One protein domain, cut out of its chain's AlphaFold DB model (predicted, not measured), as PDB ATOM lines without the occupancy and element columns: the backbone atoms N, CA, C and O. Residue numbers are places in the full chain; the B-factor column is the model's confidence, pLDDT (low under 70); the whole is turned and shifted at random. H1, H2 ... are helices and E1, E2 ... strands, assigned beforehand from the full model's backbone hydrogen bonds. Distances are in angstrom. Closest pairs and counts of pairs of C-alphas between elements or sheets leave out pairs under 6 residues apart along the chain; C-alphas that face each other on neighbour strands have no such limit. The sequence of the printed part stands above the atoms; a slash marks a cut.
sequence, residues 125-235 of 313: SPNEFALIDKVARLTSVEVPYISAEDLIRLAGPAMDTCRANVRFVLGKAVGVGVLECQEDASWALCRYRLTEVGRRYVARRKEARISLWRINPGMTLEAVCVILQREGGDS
ATOM      1  N   SER A 125     117.148 183.173 178.859       67.69
ATOM      2  CA  SER A 125     115.919 182.398 178.682       67.69
ATOM      3  C   SER A 125     114.789 182.926 179.594       67.69
ATOM      4  O   SER A 125     115.066 183.583 180.604       67.69
ATOM      5  N   PRO A 126     113.503 182.669 179.284       66.88
ATOM      6  CA  PRO A 126     112.384 183.071 180.142       66.88
ATOM      7  C   PRO A 126     112.584 182.670 181.610       66.88
ATOM      8  O   PRO A 126     112.307 183.453 182.517       66.88
ATOM      9  N   ASN A 127     113.140 181.477 181.828       70.06
ATOM     10  CA  ASN A 127     113.432 180.937 183.152       70.06
ATOM     11  C   ASN A 127     114.584 181.685 183.832       70.06
ATOM     12  O   ASN A 127     114.493 182.017 185.014       70.06
ATOM     13  N   GLU A 128     115.642 182.011 183.082       76.62
ATOM     14  CA  GLU A 128     116.746 182.836 183.578       76.62
ATOM     15  C   GLU A 128     116.244 184.220 184.003       76.62
ATOM     16  O   GLU A 128     116.572 184.703 185.087       76.62
ATOM     17  N   PHE A 129     115.372 184.831 183.197       78.50
ATOM     18  CA  PHE A 129     114.771 186.111 183.549       78.50
ATOM     19  C   PHE A 129     113.891 186.034 184.785       78.50
ATOM     20  O   PHE A 129     113.972 186.907 185.642       78.50
ATOM     21  N   ALA A 130     113.038 185.013 184.874       79.25
ATOM     22  CA  ALA A 130     112.143 184.840 186.007       79.25
ATOM     23  C   ALA A 130     112.933 184.729 187.317       79.25
ATOM     24  O   ALA A 130     112.523 185.294 188.332       79.25
ATOM     25  N   LEU A 131     114.092 184.061 187.288       83.12
ATOM     26  CA  LEU A 131     114.980 183.976 188.442       83.12
ATOM     27  C   LEU A 131     115.638 185.327 188.765       83.12
ATOM     28  O   LEU A 131     115.625 185.745 189.922       83.12
ATOM     29  N   ILE A 132     116.152 186.042 187.760       84.25
ATOM     30  CA  ILE A 132     116.770 187.366 187.942       84.25
ATOM     31  C   ILE A 132     115.739 188.400 188.443       84.25
ATOM     32  O   ILE A 132     116.037 189.177 189.349       84.25
ATOM     33  N   ASP A 133     114.503 188.392 187.929       84.50
ATOM     34  CA  ASP A 133     113.418 189.265 188.406       84.50
ATOM     35  C   ASP A 133     112.978 188.902 189.831       84.50
ATOM     36  O   ASP A 133     112.636 189.792 190.611       84.50
ATOM     37  N   LYS A 134     113.021 187.619 190.217       86.25
ATOM     38  CA  LYS A 134     112.801 187.211 191.615       86.25
ATOM     39  C   LYS A 134     113.873 187.792 192.531       86.25
ATOM     40  O   LYS A 134     113.504 188.386 193.538       86.25
ATOM     41  N   VAL A 135     115.157 187.699 192.166       86.06
ATOM     42  CA  VAL A 135     116.236 188.368 192.917       86.06
ATOM     43  C   VAL A 135     115.920 189.859 193.039       86.06
ATOM     44  O   VAL A 135     115.881 190.368 194.149       86.06
ATOM     45  N   ALA A 136     115.550 190.525 191.939       86.81
ATOM     46  CA  ALA A 136     115.224 191.956 191.932       86.81
ATOM     47  C   ALA A 136     114.103 192.375 192.874       86.81
ATOM     48  O   ALA A 136     114.141 193.473 193.422       86.81
ATOM     49  N   ARG A 137     113.081 191.535 193.026       84.75
ATOM     50  CA  ARG A 137     111.941 191.821 193.903       84.75
ATOM     51  C   ARG A 137     112.249 191.570 195.369       84.75
ATOM     52  O   ARG A 137     111.631 192.193 196.222       84.75
ATOM     53  N   LEU A 138     113.131 190.616 195.640       84.38
ATOM     54  CA  LEU A 138     113.419 190.145 196.990       84.38
ATOM     55  C   LEU A 138     114.614 190.866 197.604       84.38
ATOM     56  O   LEU A 138     114.691 190.969 198.824       84.38
ATOM     57  N   THR A 139     115.516 191.394 196.775       82.12
ATOM     58  CA  THR A 139     116.599 192.249 197.241       82.12
ATOM     59  C   THR A 139     116.117 193.691 197.339       82.12
ATOM     60  O   THR A 139     115.764 194.301 196.328       82.12
ATOM     61  N   SER A 140     116.124 194.243 198.546       75.31
ATOM     62  CA  SER A 140     115.824 195.648 198.831       75.31
ATOM     63  C   SER A 140     117.024 196.310 199.512       75.31
ATOM     64  O   SER A 140     118.042 195.669 199.762       75.31
ATOM     65  N   VAL A 141     116.918 197.603 199.833       66.94
ATOM     66  CA  VAL A 141     117.932 198.290 200.656       66.94
ATOM     67  C   VAL A 141     118.082 197.613 202.028       66.94
ATOM     68  O   VAL A 141     119.174 197.591 202.586       66.94
ATOM     69  N   GLU A 142     117.008 197.011 202.541       64.44
ATOM     70  CA  GLU A 142     116.962 196.354 203.854       64.44
ATOM     71  C   GLU A 142     117.398 194.885 203.800       64.44
ATOM     72  O   GLU A 142     118.030 194.389 204.732       64.44
ATOM     73  N   VAL A 143     117.111 194.189 202.696       78.31
ATOM     74  CA  VAL A 143     117.556 192.810 202.453       78.31
ATOM     75  C   VAL A 143     118.445 192.812 201.211       78.31
ATOM     76  O   VAL A 143     117.964 192.562 200.108       78.31
ATOM     77  N   PRO A 144     119.743 193.137 201.345       82.06
ATOM     78  CA  PRO A 144     120.592 193.383 200.184       82.06
ATOM     79  C   PRO A 144     120.961 192.113 199.412       82.06
ATOM     80  O   PRO A 144     121.400 192.218 198.271       82.06
ATOM     81  N   TYR A 145     120.779 190.929 200.006       88.94
ATOM     82  CA  TYR A 145     121.145 189.654 199.398       88.94
ATOM     83  C   TYR A 145     120.097 188.574 199.642       88.94
ATOM     84  O   TYR A 145     119.399 188.585 200.655       88.94
ATOM     85  N   ILE A 146     120.066 187.589 198.750       89.88
ATOM     86  CA  ILE A 146     119.240 186.389 198.867       89.88
ATOM     87  C   ILE A 146     120.089 185.126 198.710       89.88
ATOM     88  O   ILE A 146     120.994 185.073 197.876       89.88
ATOM     89  N   SER A 147     119.821 184.103 199.521       90.06
ATOM     90  CA  SER A 147     120.569 182.847 199.451       90.06
ATOM     91  C   SER A 147     120.190 182.021 198.216       90.06
ATOM     92  O   SER A 147     119.059 182.084 197.720       90.06
ATOM     93  N   ALA A 148     121.128 181.196 197.741       86.81
ATOM     94  CA  ALA A 148     120.860 180.204 196.699       86.81
ATOM     95  C   ALA A 148     119.663 179.307 197.060       86.81
ATOM     96  O   ALA A 148     118.814 179.017 196.217       86.81
ATOM     97  N   GLU A 149     119.589 178.867 198.321       85.88
ATOM     98  CA  GLU A 149     118.539 177.966 198.795       85.88
ATOM     99  C   GLU A 149     117.158 178.616 198.797       85.88
ATOM    100  O   GLU A 149     116.186 177.972 198.395       85.88
ATOM    101  N   ASP A 150     117.059 179.887 199.181       87.31
ATOM    102  CA  ASP A 150     115.790 180.613 199.153       87.31
ATOM    103  C   ASP A 150     115.314 180.829 197.718       87.31
ATOM    104  O   ASP A 150     114.136 180.632 197.423       87.31
ATOM    105  N   LEU A 151     116.227 181.127 196.788       86.50
ATOM    106  CA  LEU A 151     115.896 181.204 195.365       86.50
ATOM    107  C   LEU A 151     115.383 179.870 194.815       86.50
ATOM    108  O   LEU A 151     114.415 179.860 194.056       86.50
ATOM    109  N   ILE A 152     115.978 178.750 195.230       85.25
ATOM    110  CA  ILE A 152     115.516 177.406 194.856       85.25
ATOM    111  C   ILE A 152     114.111 177.140 195.407       85.25
ATOM    112  O   ILE A 152     113.251 176.654 194.677       85.25
ATOM    113  N   ARG A 153     113.854 177.479 196.677       83.31
ATOM    114  CA  ARG A 153     112.526 177.318 197.293       83.31
ATOM    115  C   ARG A 153     111.472 178.174 196.591       83.31
ATOM    116  O   ARG A 153     110.359 177.715 196.355       83.31
ATOM    117  N   LEU A 154     111.829 179.405 196.231       79.94
ATOM    118  CA  LEU A 154     110.920 180.376 195.625       79.94
ATOM    119  C   LEU A 154     110.713 180.169 194.125       79.94
ATOM    120  O   LEU A 154     109.712 180.648 193.590       79.94
ATOM    121  N   ALA A 155     111.622 179.488 193.429       75.31
ATOM    122  CA  ALA A 155     111.451 179.109 192.028       75.31
ATOM    123  C   ALA A 155     110.212 178.217 191.813       75.31
ATOM    124  O   ALA A 155     109.582 178.298 190.760       75.31
ATOM    125  N   GLY A 156     109.802 177.473 192.847       65.81
ATOM    126  CA  GLY A 156     108.635 176.598 192.816       65.81
ATOM    127  C   GLY A 156     108.856 175.342 191.964       65.81
ATOM    128  O   GLY A 156     109.874 175.223 191.282       65.81
ATOM    129  N   PRO A 157     107.904 174.393 191.996       61.88
ATOM    130  CA  PRO A 157     108.025 173.139 191.262       61.88
ATOM    131  C   PRO A 157     107.980 173.355 189.748       61.88
ATOM    132  O   PRO A 157     108.695 172.667 189.054       61.88
ATOM    133  N   ALA A 158     107.262 174.369 189.244       54.00
ATOM    134  CA  ALA A 158     107.117 174.642 187.807       54.00
ATOM    135  C   ALA A 158     108.430 174.988 187.075       54.00
ATOM    136  O   ALA A 158     108.507 174.859 185.855       54.00
ATOM    137  N   MET A 159     109.489 175.381 187.797       57.31
ATOM    138  CA  MET A 159     110.854 175.181 187.305       57.31
ATOM    139  C   MET A 159     111.212 173.706 187.497       57.31
ATOM    140  O   MET A 159     112.076 173.352 188.303       57.31
ATOM    141  N   ASP A 160     110.475 172.843 186.798       45.91
ATOM    142  CA  ASP A 160     110.566 171.407 186.974       45.91
ATOM    143  C   ASP A 160     111.971 170.996 186.539       45.91
ATOM    144  O   ASP A 160     112.363 171.150 185.385       45.91
ATOM    145  N   THR A 161     112.718 170.481 187.514       50.12
ATOM    146  CA  THR A 161     114.084 169.947 187.469       50.12
ATOM    147  C   THR A 161     115.246 170.877 187.864       50.12
ATOM    148  O   THR A 161     115.727 171.759 187.156       50.12
ATOM    149  N   CYS A 162     115.810 170.461 189.003       65.88
ATOM    150  CA  CYS A 162     117.208 170.516 189.396       65.88
ATOM    151  C   CYS A 162     117.695 171.839 189.992       65.88
ATOM    152  O   CYS A 162     117.965 172.817 189.309       65.88
ATOM    153  N   ARG A 163     118.000 171.795 191.290       78.00
ATOM    154  CA  ARG A 163     118.991 172.644 191.974       78.00
ATOM    155  C   ARG A 163     120.174 173.043 191.072       78.00
ATOM    156  O   ARG A 163     120.652 174.170 191.134       78.00
ATOM    157  N   ALA A 164     120.607 172.110 190.219       80.62
ATOM    158  CA  ALA A 164     121.635 172.299 189.204       80.62
ATOM    159  C   ALA A 164     121.283 173.353 188.140       80.62
ATOM    160  O   ALA A 164     122.154 174.127 187.772       80.62
ATOM    161  N   ASN A 165     120.032 173.425 187.684       80.81
ATOM    162  CA  ASN A 165     119.565 174.431 186.737       80.81
ATOM    163  C   ASN A 165     119.553 175.826 187.378       80.81
ATOM    164  O   ASN A 165     120.126 176.757 186.828       80.81
ATOM    165  N   VAL A 166     119.018 175.960 188.599       84.25
ATOM    166  CA  VAL A 166     119.092 177.230 189.353       84.25
ATOM    167  C   VAL A 166     120.547 177.663 189.528       84.25
ATOM    168  O   VAL A 166     120.898 178.802 189.241       84.25
ATOM    169  N   ARG A 167     121.419 176.732 189.930       86.69
ATOM    170  CA  ARG A 167     122.857 176.975 190.061       86.69
ATOM    171  C   ARG A 167     123.496 177.396 188.736       86.69
ATOM    172  O   ARG A 167     124.305 178.317 188.739       86.69
ATOM    173  N   PHE A 168     123.156 176.737 187.633       85.75
ATOM    174  CA  PHE A 168     123.663 177.060 186.302       85.75
ATOM    175  C   PHE A 168     123.265 178.481 185.894       85.75
ATOM    176  O   PHE A 168     124.128 179.279 185.532       85.75
ATOM    177  N   VAL A 169     121.985 178.829 186.049       85.50
ATOM    178  CA  VAL A 169     121.467 180.175 185.773       85.50
ATOM    179  C   VAL A 169     122.161 181.227 186.634       85.50
ATOM    180  O   VAL A 169     122.584 182.257 186.114       85.50
ATOM    181  N   LEU A 170     122.308 180.980 187.939       88.38
ATOM    182  CA  LEU A 170     122.977 181.914 188.846       88.38
ATOM    183  C   LEU A 170     124.459 182.070 188.504       88.38
ATOM    184  O   LEU A 170     124.949 183.193 188.459       88.38
ATOM    185  N   GLY A 171     125.160 180.976 188.199       87.81
ATOM    186  CA  GLY A 171     126.557 181.011 187.766       87.81
ATOM    187  C   GLY A 171     126.741 181.797 186.469       87.81
ATOM    188  O   GLY A 171     127.633 182.637 186.377       87.81
ATOM    189  N   LYS A 172     125.846 181.602 185.497       85.44
ATOM    190  CA  LYS A 172     125.828 182.366 184.246       85.44
ATOM    191  C   LYS A 172     125.558 183.852 184.493       85.44
ATOM    192  O   LYS A 172     126.274 184.697 183.970       85.44
ATOM    193  N   ALA A 173     124.563 184.183 185.317       86.19
ATOM    194  CA  ALA A 173     124.230 185.568 185.645       86.19
ATOM    195  C   ALA A 173     125.362 186.284 186.406       86.19
ATOM    196  O   ALA A 173     125.570 187.479 186.195       86.19
ATOM    197  N   VAL A 174     126.117 185.562 187.240       89.19
ATOM    198  CA  VAL A 174     127.349 186.072 187.859       89.19
ATOM    199  C   VAL A 174     128.455 186.260 186.820       89.19
ATOM    200  O   VAL A 174     129.074 187.316 186.786       89.19
ATOM    201  N   GLY A 175     128.663 185.293 185.920       84.62
ATOM    202  CA  GLY A 175     129.679 185.383 184.863       84.62
ATOM    203  C   GLY A 175     129.482 186.564 183.905       84.62
ATOM    204  O   GLY A 175     130.455 187.136 183.430       84.62
ATOM    205  N   VAL A 176     128.231 186.970 183.667       81.06
ATOM    206  CA  VAL A 176     127.878 188.142 182.838       81.06
ATOM    207  C   VAL A 176     127.824 189.444 183.665       81.06
ATOM    208  O   VAL A 176     127.594 190.523 183.128       81.06
ATOM    209  N   GLY A 177     128.037 189.378 184.983       84.31
ATOM    210  CA  GLY A 177     128.046 190.550 185.865       84.31
ATOM    211  C   GLY A 177     126.662 191.134 186.159       84.31
ATOM    212  O   GLY A 177     126.560 192.277 186.599       84.31
ATOM    213  N   VAL A 178     125.585 190.377 185.927       86.94
ATOM    214  CA  VAL A 178     124.206 190.755 186.296       86.94
ATOM    215  C   VAL A 178     123.980 190.560 187.796       86.94
ATOM    216  O   VAL A 178     123.291 191.360 188.436       86.94
ATOM    217  N   LEU A 179     124.572 189.507 188.359       90.50
ATOM    218  CA  LEU A 179     124.552 189.211 189.787       90.50
ATOM    219  C   LEU A 179     125.968 189.236 190.368       90.50
ATOM    220  O   LEU A 179     126.936 188.927 189.685       90.50
ATOM    221  N   GLU A 180     126.064 189.539 191.654       91.19
ATOM    222  CA  GLU A 180     127.266 189.346 192.468       91.19
ATOM    223  C   GLU A 180     126.991 188.258 193.512       91.19
ATOM    224  O   GLU A 180     125.921 188.274 194.128       91.19
ATOM    225  N   CYS A 181     127.941 187.333 193.719       91.12
ATOM    226  CA  CYS A 181     127.943 186.423 194.872       91.12
ATOM    227  C   CYS A 181     128.912 186.947 195.948       91.12
ATOM    228  O   CYS A 181     130.024 187.357 195.629       91.12
ATOM    229  N   GLN A 182     128.479 186.944 197.214       86.12
ATOM    230  CA  GLN A 182     129.265 187.441 198.353       86.12
ATOM    231  C   GLN A 182     130.153 186.374 199.033       86.12
ATOM    232  O   GLN A 182     131.113 186.731 199.709       86.12
ATOM    233  N   GLU A 183     129.845 185.080 198.901       77.56
ATOM    234  CA  GLU A 183     130.529 183.998 199.630       77.56
ATOM    235  C   GLU A 183     131.001 182.888 198.676       77.56
ATOM    236  O   GLU A 183     130.194 182.107 198.179       77.56
ATOM    237  N   ASP A 184     132.318 182.778 198.466       66.00
ATOM    238  CA  ASP A 184     132.916 181.860 197.478       66.00
ATOM    239  C   ASP A 184     133.161 180.429 197.992       66.00
ATOM    240  O   ASP A 184     133.583 179.551 197.238       66.00
ATOM    241  N   ALA A 185     132.903 180.153 199.275       65.38
ATOM    242  CA  ALA A 185     133.270 178.873 199.888       65.38
ATOM    243  C   ALA A 185     132.443 177.688 199.353       65.38
ATOM    244  O   ALA A 185     132.956 176.579 199.202       65.38
ATOM    245  N   SER A 186     131.158 177.901 199.052       80.38
ATOM    246  CA  SER A 186     130.333 176.924 198.338       80.38
ATOM    247  C   SER A 186     129.109 177.588 197.711       80.38
ATOM    248  O   SER A 186     128.513 178.491 198.292       80.38
ATOM    249  N   TRP A 187     128.668 177.088 196.555       79.69
ATOM    250  CA  TRP A 187     127.491 177.625 195.854       79.69
ATOM    251  C   TRP A 187     126.208 177.603 196.708       79.69
ATOM    252  O   TRP A 187     125.307 178.399 196.475       79.69
ATOM    253  N   ALA A 188     126.110 176.688 197.680       76.81
ATOM    254  CA  ALA A 188     124.962 176.590 198.581       76.81
ATOM    255  C   ALA A 188     124.944 177.722 199.622       76.81
ATOM    256  O   ALA A 188     123.874 178.105 200.087       76.81
ATOM    257  N   LEU A 189     126.120 178.259 199.958       82.62
ATOM    258  CA  LEU A 189     126.296 179.385 200.872       82.62
ATOM    259  C   LEU A 189     126.348 180.731 200.133       82.62
ATOM    260  O   LEU A 189     126.146 181.769 200.756       82.62
ATOM    261  N   CYS A 190     126.530 180.725 198.804       88.19
ATOM    262  CA  CYS A 190     126.482 181.936 197.989       88.19
ATOM    263  C   CYS A 190     125.198 182.737 198.255       88.19
ATOM    264  O   CYS A 190     124.067 182.244 198.130       88.19
ATOM    265  N   ARG A 191     125.403 184.018 198.553       90.44
ATOM    266  CA  ARG A 191     124.356 185.029 198.650       90.44
ATOM    267  C   ARG A 191     124.448 185.946 197.448       90.44
ATOM    268  O   ARG A 191     125.516 186.490 197.173       90.44
ATOM    269  N   TYR A 192     123.335 186.103 196.750       91.75
ATOM    270  CA  TYR A 192     123.254 186.819 195.488       91.75
ATOM    271  C   TYR A 192     122.598 188.178 195.675       91.75
ATOM    272  O   TYR A 192     121.601 188.305 196.387       91.75
ATOM    273  N   ARG A 193     123.125 189.176 194.973       92.06
ATOM    274  CA  ARG A 193     122.475 190.473 194.780       92.06
ATOM    275  C   ARG A 193     122.573 190.909 193.331       92.06
ATOM    276  O   ARG A 193     123.452 190.447 192.605       92.06
ATOM    277  N   LEU A 194     121.705 191.828 192.927       90.62
ATOM    278  CA  LEU A 194     121.868 192.500 191.643       90.62
ATOM    279  C   LEU A 194     123.001 193.508 191.701       90.62
ATOM    280  O   LEU A 194     123.093 194.311 192.631       90.62
ATOM    281  N   THR A 195     123.798 193.500 190.647       88.94
ATOM    282  CA  THR A 195     124.732 194.582 190.360       88.94
ATOM    283  C   THR A 195     123.982 195.783 189.794       88.94
ATOM    284  O   THR A 195     122.796 195.717 189.456       88.94
ATOM    285  N   GLU A 196     124.686 196.896 189.617       86.12
ATOM    286  CA  GLU A 196     124.138 198.041 188.893       86.12
ATOM    287  C   GLU A 196     123.751 197.682 187.447       86.12
ATOM    288  O   GLU A 196     122.700 198.103 186.956       86.12
ATOM    289  N   VAL A 197     124.548 196.826 186.799       82.69
ATOM    290  CA  VAL A 197     124.254 196.286 185.464       82.69
ATOM    291  C   VAL A 197     122.970 195.462 185.505       82.69
ATOM    292  O   VAL A 197     122.071 195.684 184.693       82.69
ATOM    293  N   GLY A 198     122.827 194.577 186.493       85.75
ATOM    294  CA  GLY A 198     121.633 193.757 186.656       85.75
ATOM    295  C   GLY A 198     120.368 194.567 186.942       85.75
ATOM    296  O   GLY A 198     119.301 194.255 186.410       85.75
ATOM    297  N   ARG A 199     120.462 195.645 187.726       84.56
ATOM    298  CA  ARG A 199     119.317 196.535 187.987       84.56
ATOM    299  C   ARG A 199     118.838 197.228 186.717       84.56
ATOM    300  O   ARG A 199     117.642 197.189 186.417       84.56
ATOM    301  N   ARG A 200     119.763 197.803 185.943       80.88
ATOM    302  CA  ARG A 200     119.448 198.426 184.645       80.88
ATOM    303  C   ARG A 200     118.868 197.409 183.673       80.88
ATOM    304  O   ARG A 200     117.889 197.708 182.996       80.88
ATOM    305  N   TYR A 201     119.425 196.204 183.662       80.81
ATOM    306  CA  TYR A 201     118.954 195.092 182.852       80.81
ATOM    307  C   TYR A 201     117.485 194.734 183.151       80.81
ATOM    308  O   TYR A 201     116.646 194.698 182.248       80.81
ATOM    309  N   VAL A 202     117.135 194.538 184.428       82.50
ATOM    310  CA  VAL A 202     115.758 194.212 184.837       82.50
ATOM    311  C   VAL A 202     114.791 195.356 184.525       82.50
ATOM    312  O   VAL A 202     113.679 195.098 184.058       82.50
ATOM    313  N   ALA A 203     115.200 196.607 184.755       79.81
ATOM    314  CA  ALA A 203     114.387 197.782 184.447       79.81
ATOM    315  C   ALA A 203     114.064 197.864 182.946       79.81
ATOM    316  O   ALA A 203     112.890 197.916 182.573       79.81
ATOM    317  N   ARG A 204     115.091 197.746 182.095       74.50
ATOM    318  CA  ARG A 204     114.973 197.735 180.631       74.50
ATOM    319  C   ARG A 204     114.039 196.640 180.128       74.50
ATOM    320  O   ARG A 204     113.173 196.896 179.298       74.50
ATOM    321  N   ARG A 205     114.141 195.420 180.664       72.88
ATOM    322  CA  ARG A 205     113.280 194.313 180.219       72.88
ATOM    323  C   ARG A 205     111.827 194.463 180.680       72.88
ATOM    324  O   ARG A 205     110.911 194.070 179.957       72.88
ATOM    325  N   LYS A 206     111.589 195.043 181.864       72.50
ATOM    326  CA  LYS A 206     110.233 195.401 182.320       72.50
ATOM    327  C   LYS A 206     109.604 196.438 181.399       72.50
ATOM    328  O   LYS A 206     108.447 196.278 181.017       72.50
ATOM    329  N   GLU A 207     110.372 197.447 181.012       68.88
ATOM    330  CA  GLU A 207     109.946 198.473 180.067       68.88
ATOM    331  C   GLU A 207     109.661 197.886 178.677       68.88
ATOM    332  O   GLU A 207     108.570 198.095 178.150       68.88
ATOM    333  N   ALA A 208     110.554 197.044 178.146       66.88
ATOM    334  CA  ALA A 208     110.349 196.323 176.887       66.88
ATOM    335  C   ALA A 208     109.051 195.500 176.903       66.88
ATOM    336  O   ALA A 208     108.257 195.550 175.964       66.88
ATOM    337  N   ARG A 209     108.788 194.786 178.006       64.69
ATOM    338  CA  ARG A 209     107.558 194.004 178.189       64.69
ATOM    339  C   ARG A 209     106.312 194.890 178.202       64.69
ATOM    340  O   ARG A 209     105.311 194.527 177.590       64.69
ATOM    341  N   ILE A 210     106.352 196.027 178.899       60.50
ATOM    342  CA  ILE A 210     105.238 196.986 178.941       60.50
ATOM    343  C   ILE A 210     104.988 197.563 177.545       60.50
ATOM    344  O   ILE A 210     103.837 197.642 177.118       60.50
ATOM    345  N   SER A 211     106.049 197.925 176.828       59.97
ATOM    346  CA  SER A 211     105.973 198.441 175.463       59.97
ATOM    347  C   SER A 211     105.385 197.403 174.505       59.97
ATOM    348  O   SER A 211     104.414 197.706 173.818       59.97
ATOM    349  N   LEU A 212     105.865 196.156 174.532       59.00
ATOM    350  CA  LEU A 212     105.339 195.059 173.708       59.00
ATOM    351  C   LEU A 212     103.873 194.735 174.012       59.00
ATOM    352  O   LEU A 212     103.073 194.590 173.088       59.00
ATOM    353  N   TRP A 213     103.492 194.700 175.290       55.75
ATOM    354  CA  TRP A 213     102.100 194.476 175.686       55.75
ATOM    355  C   TRP A 213     101.171 195.616 175.245       55.75
ATOM    356  O   TRP A 213     100.048 195.364 174.818       55.75
ATOM    357  N   ARG A 214     101.637 196.872 175.287       53.12
ATOM    358  CA  ARG A 214     100.870 198.027 174.788       53.12
ATOM    359  C   ARG A 214     100.628 197.974 173.280       53.12
ATOM    360  O   ARG A 214      99.607 198.478 172.828       53.12
ATOM    361  N   ILE A 215     101.552 197.391 172.518       56.53
ATOM    362  CA  ILE A 215     101.432 197.248 171.060       56.53
ATOM    363  C   ILE A 215     100.503 196.083 170.709       56.53
ATOM    364  O   ILE A 215      99.714 196.193 169.778       56.53
ATOM    365  N   ASN A 216     100.577 194.981 171.461       50.72
ATOM    366  CA  ASN A 216      99.774 193.784 171.229       50.72
ATOM    367  C   ASN A 216      99.209 193.227 172.549       50.72
ATOM    368  O   ASN A 216      99.784 192.298 173.125       50.72
ATOM    369  N   PRO A 217      98.053 193.728 173.021       50.75
ATOM    370  CA  PRO A 217      97.472 193.310 174.299       50.75
ATOM    371  C   PRO A 217      97.025 191.837 174.331       50.75
ATOM    372  O   PRO A 217      96.792 191.300 175.412       50.75
ATOM    373  N   GLY A 218      96.931 191.172 173.169       47.84
ATOM    374  CA  GLY A 218      96.638 189.738 173.040       47.84
ATOM    375  C   GLY A 218      97.867 188.820 172.996       47.84
ATOM    376  O   GLY A 218      97.712 187.609 172.867       47.84
ATOM    377  N   MET A 219      99.085 189.363 173.070       55.47
ATOM    378  CA  MET A 219     100.313 188.574 172.965       55.47
ATOM    379  C   MET A 219     100.658 187.913 174.305       55.47
ATOM    380  O   MET A 219     100.716 188.575 175.345       55.47
ATOM    381  N   THR A 220     100.900 186.601 174.287       51.19
ATOM    382  CA  THR A 220     101.314 185.863 175.485       51.19
ATOM    383  C   THR A 220     102.766 186.177 175.847       51.19
ATOM    384  O   THR A 220     103.588 186.539 175.004       51.19
ATOM    385  N   LEU A 221     103.097 186.029 177.131       49.41
ATOM    386  CA  LEU A 221     104.438 186.302 177.658       49.41
ATOM    387  C   LEU A 221     105.504 185.396 177.014       49.41
ATOM    388  O   LEU A 221     106.631 185.826 176.793       49.41
ATOM    389  N   GLU A 222     105.112 184.179 176.637       47.97
ATOM    390  CA  GLU A 222     105.932 183.235 175.875       47.97
ATOM    391  C   GLU A 222     106.226 183.744 174.460       47.97
ATOM    392  O   GLU A 222     107.378 183.716 174.037       47.97
ATOM    393  N   ALA A 223     105.229 184.295 173.755       49.75
ATOM    394  CA  ALA A 223     105.420 184.860 172.420       49.75
ATOM    395  C   ALA A 223     106.352 186.083 172.439       49.75
ATOM    396  O   ALA A 223     107.236 186.199 171.592       49.75
ATOM    397  N   VAL A 224     106.225 186.945 173.455       53.97
ATOM    398  CA  VAL A 224     107.163 188.056 173.691       53.97
ATOM    399  C   VAL A 224     108.580 187.530 173.908       53.97
ATOM    400  O   VAL A 224     109.517 188.015 173.282       53.97
ATOM    401  N   CYS A 225     108.764 186.520 174.760       50.84
ATOM    402  CA  CYS A 225     110.089 185.961 175.001       50.84
ATOM    403  C   CYS A 225     110.696 185.271 173.771       50.84
ATOM    404  O   CYS A 225     111.897 185.399 173.576       50.84
ATOM    405  N   VAL A 226     109.899 184.591 172.944       51.81
ATOM    406  CA  VAL A 226     110.367 183.950 171.702       51.81
ATOM    407  C   VAL A 226     110.826 184.989 170.675       51.81
ATOM    408  O   VAL A 226     111.852 184.788 170.028       51.81
ATOM    409  N   ILE A 227     110.119 186.118 170.561       51.44
ATOM    410  CA  ILE A 227     110.534 187.244 169.708       51.44
ATOM    411  C   ILE A 227     111.859 187.824 170.217       51.44
ATOM    412  O   ILE A 227     112.804 187.961 169.446       51.44
ATOM    413  N   LEU A 228     111.972 188.059 171.530       49.59
ATOM    414  CA  LEU A 228     113.209 188.565 172.136       49.59
ATOM    415  C   LEU A 228     114.382 187.558 172.035       49.59
ATOM    416  O   LEU A 228     115.536 187.963 171.988       49.59
ATOM    417  N   GLN A 229     114.115 186.246 171.991       48.44
ATOM    418  CA  GLN A 229     115.143 185.200 171.868       48.44
ATOM    419  C   GLN A 229     115.688 185.022 170.447       48.44
ATOM    420  O   GLN A 229     116.839 184.623 170.304       48.44
ATOM    421  N   ARG A 230     114.878 185.258 169.406       43.50
ATOM    422  CA  ARG A 230     115.309 185.077 168.009       43.50
ATOM    423  C   ARG A 230     116.100 186.257 167.460       43.50
ATOM    424  O   ARG A 230     116.939 186.036 166.599       43.50
ATOM    425  N   GLU A 231     115.857 187.466 167.954       44.88
ATOM    426  CA  GLU A 231     116.622 188.644 167.528       44.88
ATOM    427  C   GLU A 231     117.915 188.843 168.338       44.88
ATOM    428  O   GLU A 231     118.874 189.384 167.808       44.88
ATOM    429  N   GLY A 232     118.002 188.306 169.563       40.25
ATOM    430  CA  GLY A 232     119.255 188.209 170.334       40.25
ATOM    431  C   GLY A 232     119.989 186.868 170.173       40.25
ATOM    432  O   GLY A 232     120.739 186.461 171.062       40.25
ATOM    433  N   GLY A 233     119.682 186.122 169.109       32.81
ATOM    434  CA  GLY A 233     120.036 184.717 168.944       32.81
ATOM    435  C   GLY A 233     121.312 184.475 168.147       32.81
ATOM    436  O   GLY A 233     121.232 183.851 167.096       32.81
ATOM    437  N   ASP A 234     122.465 184.866 168.688       32.25
ATOM    438  CA  ASP A 234     123.685 184.079 168.505       32.25
ATOM    439  C   ASP A 234     124.102 183.501 169.859       32.25
ATOM    440  O   ASP A 234     124.101 184.165 170.896       32.25
ATOM    441  N   SER A 235     124.368 182.199 169.832       38.28
ATOM    442  CA  SER A 235     124.720 181.365 170.972       38.28
ATOM    443  C   SER A 235     125.762 182.020 171.893       38.28
ATOM    444  O   SER A 235     126.764 182.574 171.444       38.28
TER     445      SER A 235
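Overview. This is residues 125 to 235 of the 313 residues of an uncharacterized protein of Betaproteobacteria bacterium HGW-Betaproteobacteria-16 (UniProt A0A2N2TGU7). A head of three crossed helices, H1, H2 and H3, packs with a small two-strand hairpin, E1 and E2, and a long helix, H4, runs from the hairpin past H1 as an arm. At the far end of H4 the chain folds back into H5, which comes close to the beginning of H1; residues 230 to 235 stick out. The printed part has 111 residues, with five named helices and two named strands in the order H1, H2, H3, E1, E2, H4, H5; the sheet, E1 - E2, is antiparallel and the class is mostly helix. The whole is compact, with a radius of gyration of the C-alphas of 14.6 A and spans of 45 by 31 by 27 A.

Along the chain. H1, residues 126 to 138, begins at C-alpha 126 (112.384, 183.071, 180.142) and is 18.3 A long. H2 is residues 148 to 155. H3, residues 163 to 175, is 18.1 A long. E1, residues 179 to 181, and E2, residues 191 to 194, follow. H4, the longest helix, residues 196 to 215, is 28.9 A long and begins at C-alpha 196 (124.138, 198.041, 188.893). H5, residues 221 to 231, is 16.0 A long and ends at C-alpha 231 (116.622, 188.644, 167.528).

Arrangement. H1 is the hub, touching three helices. Its residues 131 to 135 touch H2, with the C-alphas of Leu 131 and Ala 155 closest at 7.0 A; the steep tilt of 69 degrees, opposite ways, is only just short of about perpendicular. H1 and H3 only just touch, with 3 pairs of C-alphas within 8 A, the closest being Glu 128 and Val 169 at 5.8 A; they are about perpendicular at 77 degrees. H1 touches H4 at a steep tilt of 64 degrees, opposite ways, closest at the C-alphas of Asp 133 and Val 202, 6.5 A. H2 touches H3, closest at the C-alphas of Ile 152 and Arg 163, 6.6 A. E1 and E2 form a hairpin, with N 180 and O 193 at 2.9 A and N 193 and O 180 at 3.1 A, within hydrogen-bond range. Residues 146 to 147 pair with residues 191 to 192 of E2, antiparallel. The closest C-alphas of H3 and E1 are those of Ala 173 and Leu 179, 5.5 A. H5 is close to but not clearly touching H1, closest at the C-alphas of Pro 126 and Cys 225, 6.3 A. In H1, H2, H3, H4 and H5 every O i to N i+4 pair is within hydrogen-bond range.

Size, cuts and confidence. The C-alphas farthest apart, of Ala 185 and Ile 215, are 46.7 A apart. The printed part has no cut and no long link. The mean pLDDT of the printed part is 72.6, and residues 207 to 235 are among those under 70.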